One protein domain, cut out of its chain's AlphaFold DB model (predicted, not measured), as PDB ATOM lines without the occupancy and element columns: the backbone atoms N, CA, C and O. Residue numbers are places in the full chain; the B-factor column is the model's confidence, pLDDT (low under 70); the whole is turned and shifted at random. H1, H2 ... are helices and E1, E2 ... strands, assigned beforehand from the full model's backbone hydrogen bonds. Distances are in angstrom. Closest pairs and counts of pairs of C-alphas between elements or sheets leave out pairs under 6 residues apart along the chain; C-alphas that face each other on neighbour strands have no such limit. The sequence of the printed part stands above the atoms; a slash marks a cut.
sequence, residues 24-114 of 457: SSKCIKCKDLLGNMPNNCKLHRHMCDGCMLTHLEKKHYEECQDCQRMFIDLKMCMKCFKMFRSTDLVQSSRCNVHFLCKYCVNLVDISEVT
ATOM      1  N   SER A  24      82.067  32.211  34.968       48.81
ATOM      2  CA  SER A  24      80.611  32.264  34.972       48.81
ATOM      3  C   SER A  24      80.035  30.894  35.311       48.81
ATOM      4  O   SER A  24      80.161  29.955  34.528       48.81
ATOM      5  N   SER A  25      79.321  30.799  36.429       65.62
ATOM      6  CA  SER A  25      78.517  29.640  36.819       65.62
ATOM      7  C   SER A  25      77.363  29.361  35.852       65.62
ATOM      8  O   SER A  25      76.435  28.660  36.223       65.62
ATOM      9  N   LYS A  26      77.373  29.924  34.635       74.25
ATOM     10  CA  LYS A  26      76.301  29.883  33.643       74.25
ATOM     11  C   LYS A  26      76.840  29.561  32.251       74.25
ATOM     12  O   LYS A  26      77.876  30.078  31.843       74.25
ATOM     13  N   CYS A  27      76.098  28.747  31.507       78.31
ATOM     14  CA  CYS A  27      76.370  28.381  30.125       78.31
ATOM     15  C   CYS A  27      76.289  29.616  29.216       78.31
ATOM     16  O   CYS A  27      75.309  30.359  29.245       78.31
ATOM     17  N   ILE A  28      77.275  29.819  28.345       79.81
ATOM     18  CA  ILE A  28      77.337  30.969  27.436       79.81
ATOM     19  C   ILE A  28      76.162  30.993  26.446       79.81
ATOM     20  O   ILE A  28      75.712  32.081  26.077       79.81
ATOM     21  N   LYS A  29      75.635  29.813  26.072       80.56
ATOM     22  CA  LYS A  29      74.528  29.643  25.116       80.56
ATOM     23  C   LYS A  29      73.147  29.717  25.767       80.56
ATOM     24  O   LYS A  29      72.389  30.612  25.415       80.56
ATOM     25  N   CYS A  30      72.815  28.822  26.699       80.44
ATOM     26  CA  CYS A  30      71.471  28.768  27.295       80.44
ATOM     27  C   CYS A  30      71.315  29.568  28.595       80.44
ATOM     28  O   CYS A  30      70.201  29.710  29.077       80.44
ATOM     29  N   LYS A  31      72.407  30.104  29.161       81.12
ATOM     30  CA  LYS A  31      72.439  30.822  30.453       81.12
ATOM     31  C   LYS A  31      72.087  29.978  31.692       81.12
ATOM     32  O   LYS A  31      72.109  30.529  32.793       81.12
ATOM     33  N   ASP A  32      71.860  28.672  31.537       78.06
ATOM     34  CA  ASP A  32      71.658  27.730  32.649       78.06
ATOM     35  C   ASP A  32      72.901  27.592  33.518       78.06
ATOM     36  O   ASP A  32      74.018  27.756  33.028       78.06
ATOM     37  N   LEU A  33      72.713  27.238  34.790       75.19
ATOM     38  CA  LEU A  33      73.823  27.038  35.715       75.19
ATOM     39  C   LEU A  33      74.716  25.866  35.266       75.19
ATOM     40  O   LEU A  33      74.228  24.764  35.017       75.19
ATOM     41  N   LEU A  34      76.027  26.098  35.167       66.62
ATOM     42  CA  LEU A  34      77.018  25.047  34.929       66.62
ATOM     43  C   LEU A  34      77.253  24.294  36.243       66.62
ATOM     44  O   LEU A  34      77.525  24.913  37.271       66.62
ATOM     45  N   GLY A  35      77.130  22.964  36.209       64.06
ATOM     46  CA  GLY A  35      77.532  22.102  37.323       64.06
ATOM     47  C   GLY A  35      79.055  22.064  37.504       64.06
ATOM     48  O   GLY A  35      79.788  22.803  36.847       64.06
ATOM     49  N   ASN A  36      79.547  21.172  38.370       58.06
ATOM     50  CA  ASN A  36      80.982  20.891  38.507       58.06
ATOM     51  C   ASN A  36      81.512  20.233  37.222       58.06
ATOM     52  O   ASN A  36      81.564  19.009  37.114       58.06
ATOM     53  N   MET A  37      81.852  21.052  36.229       56.56
ATOM     54  CA  MET A  37      82.337  20.591  34.933       56.56
ATOM     55  C   MET A  37      83.853  20.333  34.983       56.56
ATOM     56  O   MET A  37      84.582  21.083  35.639       56.56
ATOM     57  N   PRO A  38      84.359  19.301  34.285       55.75
ATOM     58  CA  PRO A  38      85.790  19.046  34.162       55.75
ATOM     59  C   PRO A  38      86.547  20.263  33.611       55.75
ATOM     60  O   PRO A  38      86.257  20.772  32.530       55.75
ATOM     61  N   ASN A  39      87.575  20.707  34.335       60.69
ATOM     62  CA  ASN A  39      88.310  21.945  34.044       60.69
ATOM     63  C   ASN A  39      89.194  21.907  32.784       60.69
ATOM     64  O   ASN A  39      89.845  22.908  32.480       60.69
ATOM     65  N   ASN A  40      89.261  20.808  32.039       69.75
ATOM     66  CA  ASN A  40      90.338  20.602  31.066       69.75
ATOM     67  C   ASN A  40      89.966  20.983  29.619       69.75
ATOM     68  O   ASN A  40      90.836  21.415  28.862       69.75
ATOM     69  N   CYS A  41      88.679  20.976  29.251       74.56
ATOM     70  CA  CYS A  41      88.235  21.440  27.933       74.56
ATOM     71  C   CYS A  41      87.856  22.934  27.953       74.56
ATOM     72  O   CYS A  41      86.943  23.350  28.666       74.56
ATOM     73  N   LYS A  42      88.516  23.749  27.112       74.06
ATOM     74  CA  LYS A  42      88.259  25.201  26.998       74.06
ATOM     75  C   LYS A  42      86.802  25.536  26.640       74.06
ATOM     76  O   LYS A  42      86.290  26.541  27.114       74.06
ATOM     77  N   LEU A  43      86.135  24.702  25.838       72.56
ATOM     78  CA  LEU A  43      84.724  24.877  25.465       72.56
ATOM     79  C   LEU A  43      83.770  24.459  26.594       72.56
ATOM     80  O   LEU A  43      82.798  25.157  26.881       72.56
ATOM     81  N   HIS A  44      84.086  23.360  27.283       69.25
ATOM     82  CA  HIS A  44      83.258  22.800  28.358       69.25
ATOM     83  C   HIS A  44      83.215  23.701  29.603       69.25
ATOM     84  O   HIS A  44      82.188  23.784  30.271       69.25
ATOM     85  N   ARG A  45      84.267  24.505  29.830       69.69
ATOM     86  CA  ARG A  45      84.292  25.566  30.859       69.69
ATOM     87  C   ARG A  45      83.171  26.599  30.727       69.69
ATOM     88  O   ARG A  45      82.873  27.294  31.693       69.69
ATOM     89  N   HIS A  46      82.576  26.731  29.542       77.25
ATOM     90  CA  HIS A  46      81.608  27.783  29.248       77.25
ATOM     91  C   HIS A  46      80.277  27.254  28.708       77.25
ATOM     92  O   HIS A  46      79.392  28.057  28.421       77.25
ATOM     93  N   MET A  47      80.088  25.941  28.552       75.12
ATOM     94  CA  MET A  47      78.893  25.372  27.917       75.12
ATOM     95  C   MET A  47      78.359  24.160  28.678       75.12
ATOM     96  O   MET A  47      79.118  23.276  29.054       75.12
ATOM     97  N   CYS A  48      77.038  24.103  28.879       77.62
ATOM     98  CA  CYS A  48      76.387  22.929  29.461       77.62
ATOM     99  C   CYS A  48      76.397  21.755  28.473       77.62
ATOM    100  O   CYS A  48      76.489  21.968  27.261       77.62
ATOM    101  N   ASP A  49      76.227  20.525  28.965       72.25
ATOM    102  CA  ASP A  49      76.268  19.320  28.123       72.25
ATOM    103  C   ASP A  49      75.253  19.356  26.971       72.25
ATOM    104  O   ASP A  49      75.575  18.969  25.850       72.25
ATOM    105  N   GLY A  50      74.044  19.882  27.201       72.75
ATOM    106  CA  GLY A  50      73.026  20.016  26.152       72.75
ATOM    107  C   GLY A  50      73.446  20.972  25.030       72.75
ATOM    108  O   GLY A  50      73.307  20.664  23.843       72.75
ATOM    109  N   CYS A  51      74.020  22.120  25.391       75.38
ATOM    110  CA  CYS A  51      74.548  23.065  24.412       75.38
ATOM    111  C   CYS A  51      75.816  22.539  23.738       75.38
ATOM    112  O   CYS A  51      75.989  22.779  22.546       75.38
ATOM    113  N   MET A  52      76.666  21.798  24.454       75.25
ATOM    114  CA  MET A  52      77.825  21.117  23.872       75.25
ATOM    115  C   MET A  52      77.378  20.130  22.798       75.25
ATOM    116  O   MET A  52      77.838  20.229  21.675       75.25
ATOM    117  N   LEU A  53      76.392  19.271  23.056       70.81
ATOM    118  CA  LEU A  53      75.871  18.345  22.038       70.81
ATOM    119  C   LEU A  53      75.357  19.050  20.771       70.81
ATOM    120  O   LEU A  53      75.439  18.502  19.676       70.81
ATOM    121  N   THR A  54      74.840  20.269  20.914       69.94
ATOM    122  CA  THR A  54      74.238  21.022  19.805       69.94
ATOM    123  C   THR A  54      75.259  21.853  19.022       69.94
ATOM    124  O   THR A  54      75.067  22.103  17.830       69.94
ATOM    125  N   HIS A  55      76.327  22.303  19.682       74.75
ATOM    126  CA  HIS A  55      77.276  23.286  19.150       74.75
ATOM    127  C   HIS A  55      78.728  22.801  19.116       74.75
ATOM    128  O   HIS A  55      79.604  23.560  18.713       74.75
ATOM    129  N   LEU A  56      78.999  21.569  19.545       77.31
ATOM    130  CA  LEU A  56      80.318  20.965  19.451       77.31
ATOM    131  C   LEU A  56      80.671  20.751  17.980       77.31
ATOM    132  O   LEU A  56      80.087  19.916  17.288       77.31
ATOM    133  N   GLU A  57      81.641  21.526  17.514       78.44
ATOM    134  CA  GLU A  57      82.176  21.399  16.169       78.44
ATOM    135  C   GLU A  57      83.006  20.121  16.037       78.44
ATOM    136  O   GLU A  57      83.765  19.755  16.940       78.44
ATOM    137  N   LYS A  58      82.904  19.469  14.872       76.81
ATOM    138  CA  LYS A  58      83.652  18.247  14.550       76.81
ATOM    139  C   LYS A  58      85.150  18.415  14.809       76.81
ATOM    140  O   LYS A  58      85.739  17.589  15.495       76.81
ATOM    141  N   LYS A  59      85.728  19.513  14.311       80.06
ATOM    142  CA  LYS A  59      87.154  19.818  14.459       80.06
ATOM    143  C   LYS A  59      87.577  19.818  15.930       80.06
ATOM    144  O   LYS A  59      88.551  19.172  16.291       80.06
ATOM    145  N   HIS A  60      86.793  20.463  16.796       83.38
ATOM    146  CA  HIS A  60      87.092  20.469  18.225       83.38
ATOM    147  C   HIS A  60      86.969  19.078  18.859       83.38
ATOM    148  O   HIS A  60      87.809  18.712  19.674       83.38
ATOM    149  N   TYR A  61      85.947  18.294  18.500       81.62
ATOM    150  CA  TYR A  61      85.806  16.923  19.004       81.62
ATOM    151  C   TYR A  61      86.977  16.026  18.577       81.62
ATOM    152  O   TYR A  61      87.452  15.226  19.374       81.62
ATOM    153  N   GLU A  62      87.473  16.166  17.349       79.50
ATOM    154  CA  GLU A  62      88.627  15.404  16.851       79.50
ATOM    155  C   GLU A  62      89.939  15.797  17.552       79.50
ATOM    156  O   GLU A  62      90.803  14.946  17.751       79.50
ATOM    157  N   GLU A  63      90.065  17.050  17.996       84.62
ATOM    158  CA  GLU A  63      91.268  17.579  18.655       84.62
ATOM    159  C   GLU A  63      91.237  17.464  20.198       84.62
ATOM    160  O   GLU A  63      92.288  17.425  20.840       84.62
ATOM    161  N   CYS A  64      90.058  17.406  20.831       81.94
ATOM    162  CA  CYS A  64      89.913  17.446  22.291       81.94
ATOM    163  C   CYS A  64      89.677  16.057  22.914       81.94
ATOM    164  O   CYS A  64      88.555  15.546  22.926       81.94
ATOM    165  N   GLN A  65      90.715  15.487  23.543       83.00
ATOM    166  CA  GLN A  65      90.647  14.179  24.220       83.00
ATOM    167  C   GLN A  65      89.591  14.104  25.334       83.00
ATOM    168  O   GLN A  65      88.997  13.051  25.556       83.00
ATOM    169  N   ASP A  66      89.321  15.201  26.044       80.81
ATOM    170  CA  ASP A  66      88.277  15.222  27.076       80.81
ATOM    171  C   ASP A  66      86.882  15.119  26.469       80.81
ATOM    172  O   ASP A  66      86.062  14.341  26.953       80.81
ATOM    173  N   CYS A  67      86.626  15.839  25.372       78.69
ATOM    174  CA  CYS A  67      85.373  15.708  24.640       78.69
ATOM    175  C   CYS A  67      85.214  14.297  24.064       78.69
ATOM    176  O   CYS A  67      84.121  13.746  24.144       78.69
ATOM    177  N   GLN A  68      86.282  13.679  23.555       81.50
ATOM    178  CA  GLN A  68      86.240  12.289  23.083       81.50
ATOM    179  C   GLN A  68      85.915  11.304  24.204       81.50
ATOM    180  O   GLN A  68      85.081  10.423  24.018       81.50
ATOM    181  N   ARG A  69      86.527  11.470  25.385       81.19
ATOM    182  CA  ARG A  69      86.264  10.617  26.554       81.19
ATOM    183  C   ARG A  69      84.851  10.793  27.099       81.19
ATOM    184  O   ARG A  69      84.174   9.804  27.353       81.19
ATOM    185  N   MET A  70      84.399  12.035  27.267       72.75
ATOM    186  CA  MET A  70      83.055  12.333  27.776       72.75
ATOM    187  C   MET A  70      81.954  11.911  26.809       72.75
ATOM    188  O   MET A  70      80.868  11.515  27.227       72.75
ATOM    189  N   PHE A  71      82.226  12.018  25.513       75.31
ATOM    190  CA  PHE A  71      81.250  11.811  24.463       75.31
ATOM    191  C   PHE A  71      81.694  10.709  23.495       75.31
ATOM    192  O   PHE A  71      81.637  10.870  22.273       75.31
ATOM    193  N   ILE A  72      82.131   9.576  24.050       76.88
ATOM    194  CA  ILE A  72      82.640   8.425  23.289       76.88
ATOM    195  C   ILE A  72      81.591   7.843  22.325       76.88
ATOM    196  O   ILE A  72      81.920   7.334  21.253       76.88
ATOM    197  N   ASP A  73      80.313   8.012  22.667       78.00
ATOM    198  CA  ASP A  73      79.175   7.505  21.901       78.00
ATOM    199  C   ASP A  73      78.647   8.493  20.854       78.00
ATOM    200  O   ASP A  73      77.594   8.237  20.253       78.00
ATOM    201  N   LEU A  74      79.311   9.635  20.640       79.38
ATOM    202  CA  LEU A  74      78.896  10.553  19.585       79.38
ATOM    203  C   LEU A  74      79.310  10.038  18.214       79.38
ATOM    204  O   LEU A  74      80.454   9.662  17.968       79.38
ATOM    205  N   LYS A  75      78.354  10.078  17.293       82.38
ATOM    206  CA  LYS A  75      78.579   9.837  15.872       82.38
ATOM    207  C   LYS A  75      78.023  11.015  15.082       82.38
ATOM    208  O   LYS A  75      77.148  11.753  15.542       82.38
ATOM    209  N   MET A  76      78.546  11.198  13.881       82.38
ATOM    210  CA  MET A  76      78.152  12.292  13.004       82.38
ATOM    211  C   MET A  76      77.041  11.841  12.056       82.38
ATOM    212  O   MET A  76      77.135  10.781  11.439       82.38
ATOM    213  N   CYS A  77      76.008  12.666  11.897       83.44
ATOM    214  CA  CYS A  77      75.038  12.481  10.823       83.44
ATOM    215  C   CYS A  77      75.697  12.801   9.474       83.44
ATOM    216  O   CYS A  77      76.154  13.926   9.272       83.44
ATOM    217  N   MET A  78      75.688  11.863   8.525       84.62
ATOM    218  CA  MET A  78      76.338  12.044   7.218       84.62
ATOM    219  C   MET A  78      75.708  13.141   6.343       84.62
ATOM    220  O   MET A  78      76.343  13.593   5.401       84.62
ATOM    221  N   LYS A  79      74.464  13.561   6.633       82.25
ATOM    222  CA  LYS A  79      73.735  14.567   5.839       82.25
ATOM    223  C   LYS A  79      73.865  15.983   6.398       82.25
ATOM    224  O   LYS A  79      74.083  16.915   5.636       82.25
ATOM    225  N   CYS A  80      73.694  16.165   7.709       81.75
ATOM    226  CA  CYS A  80      73.749  17.496   8.328       81.75
ATOM    227  C   CYS A  80      75.065  17.794   9.052       81.75
ATOM    228  O   CYS A  80      75.202  18.886   9.596       81.75
ATOM    229  N   PHE A  81      75.993  16.832   9.103       79.75
ATOM    230  CA  PHE A  81      77.310  16.941   9.741       79.75
ATOM    231  C   PHE A  81      77.289  17.345  11.224       79.75
ATOM    232  O   PHE A  81      78.314  17.711  11.793       79.75
ATOM    233  N   LYS A  82      76.128  17.242  11.880       79.69
ATOM    234  CA  LYS A  82      75.984  17.450  13.325       79.69
ATOM    235  C   LYS A  82      76.278  16.160  14.087       79.69
ATOM    236  O   LYS A  82      76.018  15.062  13.585       79.69
ATOM    237  N   MET A  83      76.793  16.316  15.302       78.75
ATOM    238  CA  MET A  83      77.085  15.220  16.224       78.75
ATOM    239  C   MET A  83      75.831  14.843  17.019       78.75
ATOM    240  O   MET A  83      75.103  15.710  17.495       78.75
ATOM    241  N   PHE A  84      75.576  13.547  17.163       80.56
ATOM    242  CA  PHE A  84      74.455  13.007  17.933       80.56
ATOM    243  C   PHE A  84      74.914  11.797  18.733       80.56
ATOM    244  O   PHE A  84      75.868  11.117  18.354       80.56
ATOM    245  N   ARG A  85      74.204  11.487  19.820       77.44
ATOM    246  CA  ARG A  85      74.388  10.210  20.513       77.44
ATOM    247  C   ARG A  85      74.038   9.071  19.560       77.44
ATOM    248  O   ARG A  85      73.094   9.186  18.781       77.44
ATOM    249  N   SER A  86      74.763   7.960  19.655       74.88
ATOM    250  CA  SER A  86      74.528   6.770  18.826       74.88
ATOM    251  C   SER A  86      73.065   6.290  18.873       74.88
ATOM    252  O   SER A  86      72.531   5.860  17.858       74.88
ATOM    253  N   THR A  87      72.377   6.453  20.009       74.19
ATOM    254  CA  THR A  87      70.946   6.124  20.192       74.19
ATOM    255  C   THR A  87      69.974   7.013  19.409       74.19
ATOM    256  O   THR A  87      68.806   6.661  19.231       74.19
ATOM    257  N   ASP A  88      70.423   8.184  18.961       74.31
ATOM    258  CA  ASP A  88      69.624   9.155  18.204       74.31
ATOM    259  C   ASP A  88      69.889   9.119  16.700       74.31
ATOM    260  O   ASP A  88      69.308   9.894  15.931       74.31
ATOM    261  N   LEU A  89      70.728   8.178  16.282       76.44
ATOM    262  CA  LEU A  89      71.098   7.955  14.905       76.44
ATOM    263  C   LEU A  89      70.565   6.613  14.415       76.44
ATOM    264  O   LEU A  89      70.487   5.630  15.144       76.44
ATOM    265  N   VAL A  90      70.211   6.587  13.139       78.38
ATOM    266  CA  VAL A  90      69.865   5.387  12.393       78.38
ATOM    267  C   VAL A  90      71.103   4.973  11.612       78.38
ATOM    268  O   VAL A  90      71.628   5.750  10.809       78.38
ATOM    269  N   GLN A  91      71.588   3.766  11.881       81.00
ATOM    270  CA  GLN A  91      72.685   3.162  11.135       81.00
ATOM    271  C   GLN A  91      72.138   2.482   9.880       81.00
ATOM    272  O   GLN A  91      71.073   1.863   9.902       81.00
ATOM    273  N   SER A  92      72.877   2.579   8.778       79.69
ATOM    274  CA  SER A  92      72.551   1.826   7.570       79.69
ATOM    275  C   SER A  92      72.684   0.320   7.815       79.69
ATOM    276  O   SER A  92      73.720  -0.152   8.274       79.69
ATOM    277  N   SER A  93      71.674  -0.461   7.423       72.69
ATOM    278  CA  SER A  93      71.670  -1.925   7.583       72.69
ATOM    279  C   SER A  93      72.807  -2.653   6.854       72.69
ATOM    280  O   SER A  93      73.058  -3.822   7.124       72.69
ATOM    281  N   ARG A  94      73.460  -1.991   5.890       76.81
ATOM    282  CA  ARG A  94      74.574  -2.558   5.113       76.81
ATOM    283  C   ARG A  94      75.863  -1.748   5.244       76.81
ATOM    284  O   ARG A  94      76.827  -2.032   4.543       76.81
ATOM    285  N   CYS A  95      75.897  -0.723   6.100       81.12
ATOM    286  CA  CYS A  95      77.091   0.093   6.300       81.12
ATOM    287  C   CYS A  95      77.270   0.466   7.772       81.12
ATOM    288  O   CYS A  95      76.473   1.207   8.341       81.12
ATOM    289  N   ASN A  96      78.387   0.023   8.352       77.56
ATOM    290  CA  ASN A  96      78.667   0.227   9.773       77.56
ATOM    291  C   ASN A  96      79.228   1.621  10.097       77.56
ATOM    292  O   ASN A  96      79.341   1.982  11.265       77.56
ATOM    293  N   VAL A  97      79.585   2.393   9.070       80.12
ATOM    294  CA  VAL A  97      80.294   3.676   9.205       80.12
ATOM    295  C   VAL A  97      79.337   4.864   9.143       80.12
ATOM    296  O   VAL A  97      79.565   5.877   9.799       80.12
ATOM    297  N   HIS A  98      78.258   4.750   8.369       85.44
ATOM    298  CA  HIS A  98      77.372   5.872   8.082       85.44
ATOM    299  C   HIS A  98      76.119   5.863   8.955       85.44
ATOM    300  O   HIS A  98      75.397   4.867   9.050       85.44
ATOM    301  N   PHE A  99      75.850   7.029   9.533       83.81
ATOM    302  CA  PHE A  99      74.747   7.277  10.447       83.81
ATOM    303  C   PHE A  99      73.930   8.479   9.977       83.81
ATOM    304  O   PHE A  99      74.473   9.444   9.432       83.81
ATOM    305  N   LEU A 100      72.624   8.454  10.224       82.00
ATOM    306  CA  LEU A 100      71.709   9.555   9.925       82.00
ATOM    307  C   LEU A 100      70.867   9.895  11.139       82.00
ATOM    308  O   LEU A 100      70.359   9.005  11.813       82.00
ATOM    309  N   CYS A 101      70.663  11.180  11.409       82.50
ATOM    310  CA  CYS A 101      69.732  11.565  12.460       82.50
ATOM    311  C   CYS A 101      68.282  11.325  12.030       82.50
ATOM    312  O   CYS A 101      67.951  11.319  10.841       82.50
ATOM    313  N   LYS A 102      67.404  11.178  13.028       75.75
ATOM    314  CA  LYS A 102      65.957  10.950  12.853       75.75
ATOM    315  C   LYS A 102      65.271  11.988  11.957       75.75
ATOM    316  O   LYS A 102      64.237  11.691  11.371       75.75
ATOM    317  N   TYR A 103      65.835  13.192  11.851       77.12
ATOM    318  CA  TYR A 103      65.331  14.235  10.960       77.12
ATOM    319  C   TYR A 103      65.822  14.039   9.520       77.12
ATOM    320  O   TYR A 103      65.021  13.970   8.591       77.12
ATOM    321  N   CYS A 104      67.136  13.878   9.334       79.19
ATOM    322  CA  CYS A 104      67.731  13.751   8.008       79.19
ATOM    323  C   CYS A 104      67.321  12.469   7.283       79.19
ATOM    324  O   CYS A 104      67.256  12.492   6.064       79.19
ATOM    325  N   VAL A 105      67.001  11.379   7.987       77.50
ATOM    326  CA  VAL A 105      66.606  10.108   7.349       77.50
ATOM    327  C   VAL A 105      65.389  10.238   6.415       77.50
ATOM    328  O   VAL A 105      65.266   9.471   5.465       77.50
ATOM    329  N   ASN A 106      64.510  11.219   6.655       71.00
ATOM    330  CA  ASN A 106      63.327  11.486   5.827       71.00
ATOM    331  C   ASN A 106      63.573  12.542   4.732       71.00
ATOM    332  O   ASN A 106      62.670  12.827   3.956       71.00
ATOM    333  N   LEU A 107      64.763  13.146   4.702       74.38
ATOM    334  CA  LEU A 107      65.143  14.235   3.794       74.38
ATOM    335  C   LEU A 107      66.304  13.850   2.870       74.38
ATOM    336  O   LEU A 107      66.843  14.703   2.169       74.38
ATOM    337  N   VAL A 108      66.756  12.597   2.931       74.31
ATOM    338  CA  VAL A 108      67.828  12.111   2.067       74.31
ATOM    339  C   VAL A 108      67.258  11.871   0.676       74.31
ATOM    340  O   VAL A 108      66.403  11.007   0.494       74.31
ATOM    341  N   ASP A 109      67.774  12.619  -0.292       77.12
ATOM    342  CA  ASP A 109      67.694  12.242  -1.694       77.12
ATOM    343  C   ASP A 109      68.703  11.113  -1.942       77.12
ATOM    344  O   ASP A 109      69.901  11.253  -1.681       77.12
ATOM    345  N   ILE A 110      68.211   9.963  -2.408       73.50
ATOM    346  CA  ILE A 110      69.026   8.767  -2.665       73.50
ATOM    347  C   ILE A 110      70.113   9.064  -3.707       73.50
ATOM    348  O   ILE A 110      71.194   8.476  -3.641       73.50
ATOM    349  N   SER A 111      69.862   9.990  -4.638       72.50
ATOM    350  CA  SER A 111      70.828  10.379  -5.668       72.50
ATOM    351  C   SER A 111      72.074  11.070  -5.099       72.50
ATOM    352  O   SER A 111      73.148  10.978  -5.687       72.50
ATOM    353  N   GLU A 112      71.967  11.680  -3.916       76.81
ATOM    354  CA  GLU A 112      73.069  12.363  -3.230       76.81
ATOM    355  C   GLU A 112      73.882  11.424  -2.318       76.81
ATOM    356  O   GLU A 112      74.898  11.822  -1.738       76.81
ATOM    357  N   VAL A 113      73.450  10.169  -2.149       79.50
ATOM    358  CA  VAL A 113      74.136   9.189  -1.300       79.50
ATOM    359  C   VAL A 113      75.275   8.541  -2.082       79.50
ATOM    360  O   VAL A 113      75.066   7.631  -2.875       79.50
ATOM    361  N   THR A 114      76.506   8.963  -1.798       82.81
ATOM    362  CA  THR A 114      77.718   8.460  -2.474       82.81
ATOM    363  C   THR A 114      78.154   7.058  -2.030       82.81
ATOM    364  O   THR A 114      78.916   6.393  -2.725       82.81
TER     365      THR A 114
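This is residues 24 to 114 of the 457 residues of an uncharacterized protein of Stentor coeruleus (UniProt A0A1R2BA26). With little regular structure, the domain is an elongated succession of parts: unnamed residues 24 to 48 at one end, three short helices, two strand hairpins, and residues 102 to 114 at the other end. The 91 printed residues, under half in named elements, are mixed in class, ordered H1 H2 H3 E1 E2 E3 E4; sheets E1 - E2 and E3 - E4 are antiparallel. It is only just loose, close to compact, with a radius of gyration of the C-alphas of 15.0 A and spans of 47 by 24 by 20 A.

H1, residues 49 to 55, begins at C-alpha 49 (76.268, 19.320, 28.123) and is 9.9 A long. H2 is residues 58 to 63, H3 65 to 70, E1 74 to 76, E2 83 to 85 and E3 89 to 92. E4, residues 95 to 101, is 15.0 A long, ending at C-alpha 101 (69.732, 11.565, 12.460).

The closest C-alphas of H1 and E2, Leu 53 and Met 83, are 6.7 A apart. H2 and H3 only just touch, only at the corner, with 3 pairs of C-alphas within 8 A; the closest are Tyr 61 and Cys 67, 5.8 A. In H1, H2 and H3 every O i to N i+4 pair is within hydrogen-bond range. So are N 75 and O 84, 2.9 A, in hairpin E1 and E2, and N 90 and O 100, 2.8 A, in hairpin E3 and E4.

The farthest C-alphas, Ser 25 and Ser 111, are 47.3 A apart. The printed part has no cut and no long link between named elements. pLDDT is under 70 at residues 24 to 25, 34 to 40, 44 to 45 and 54.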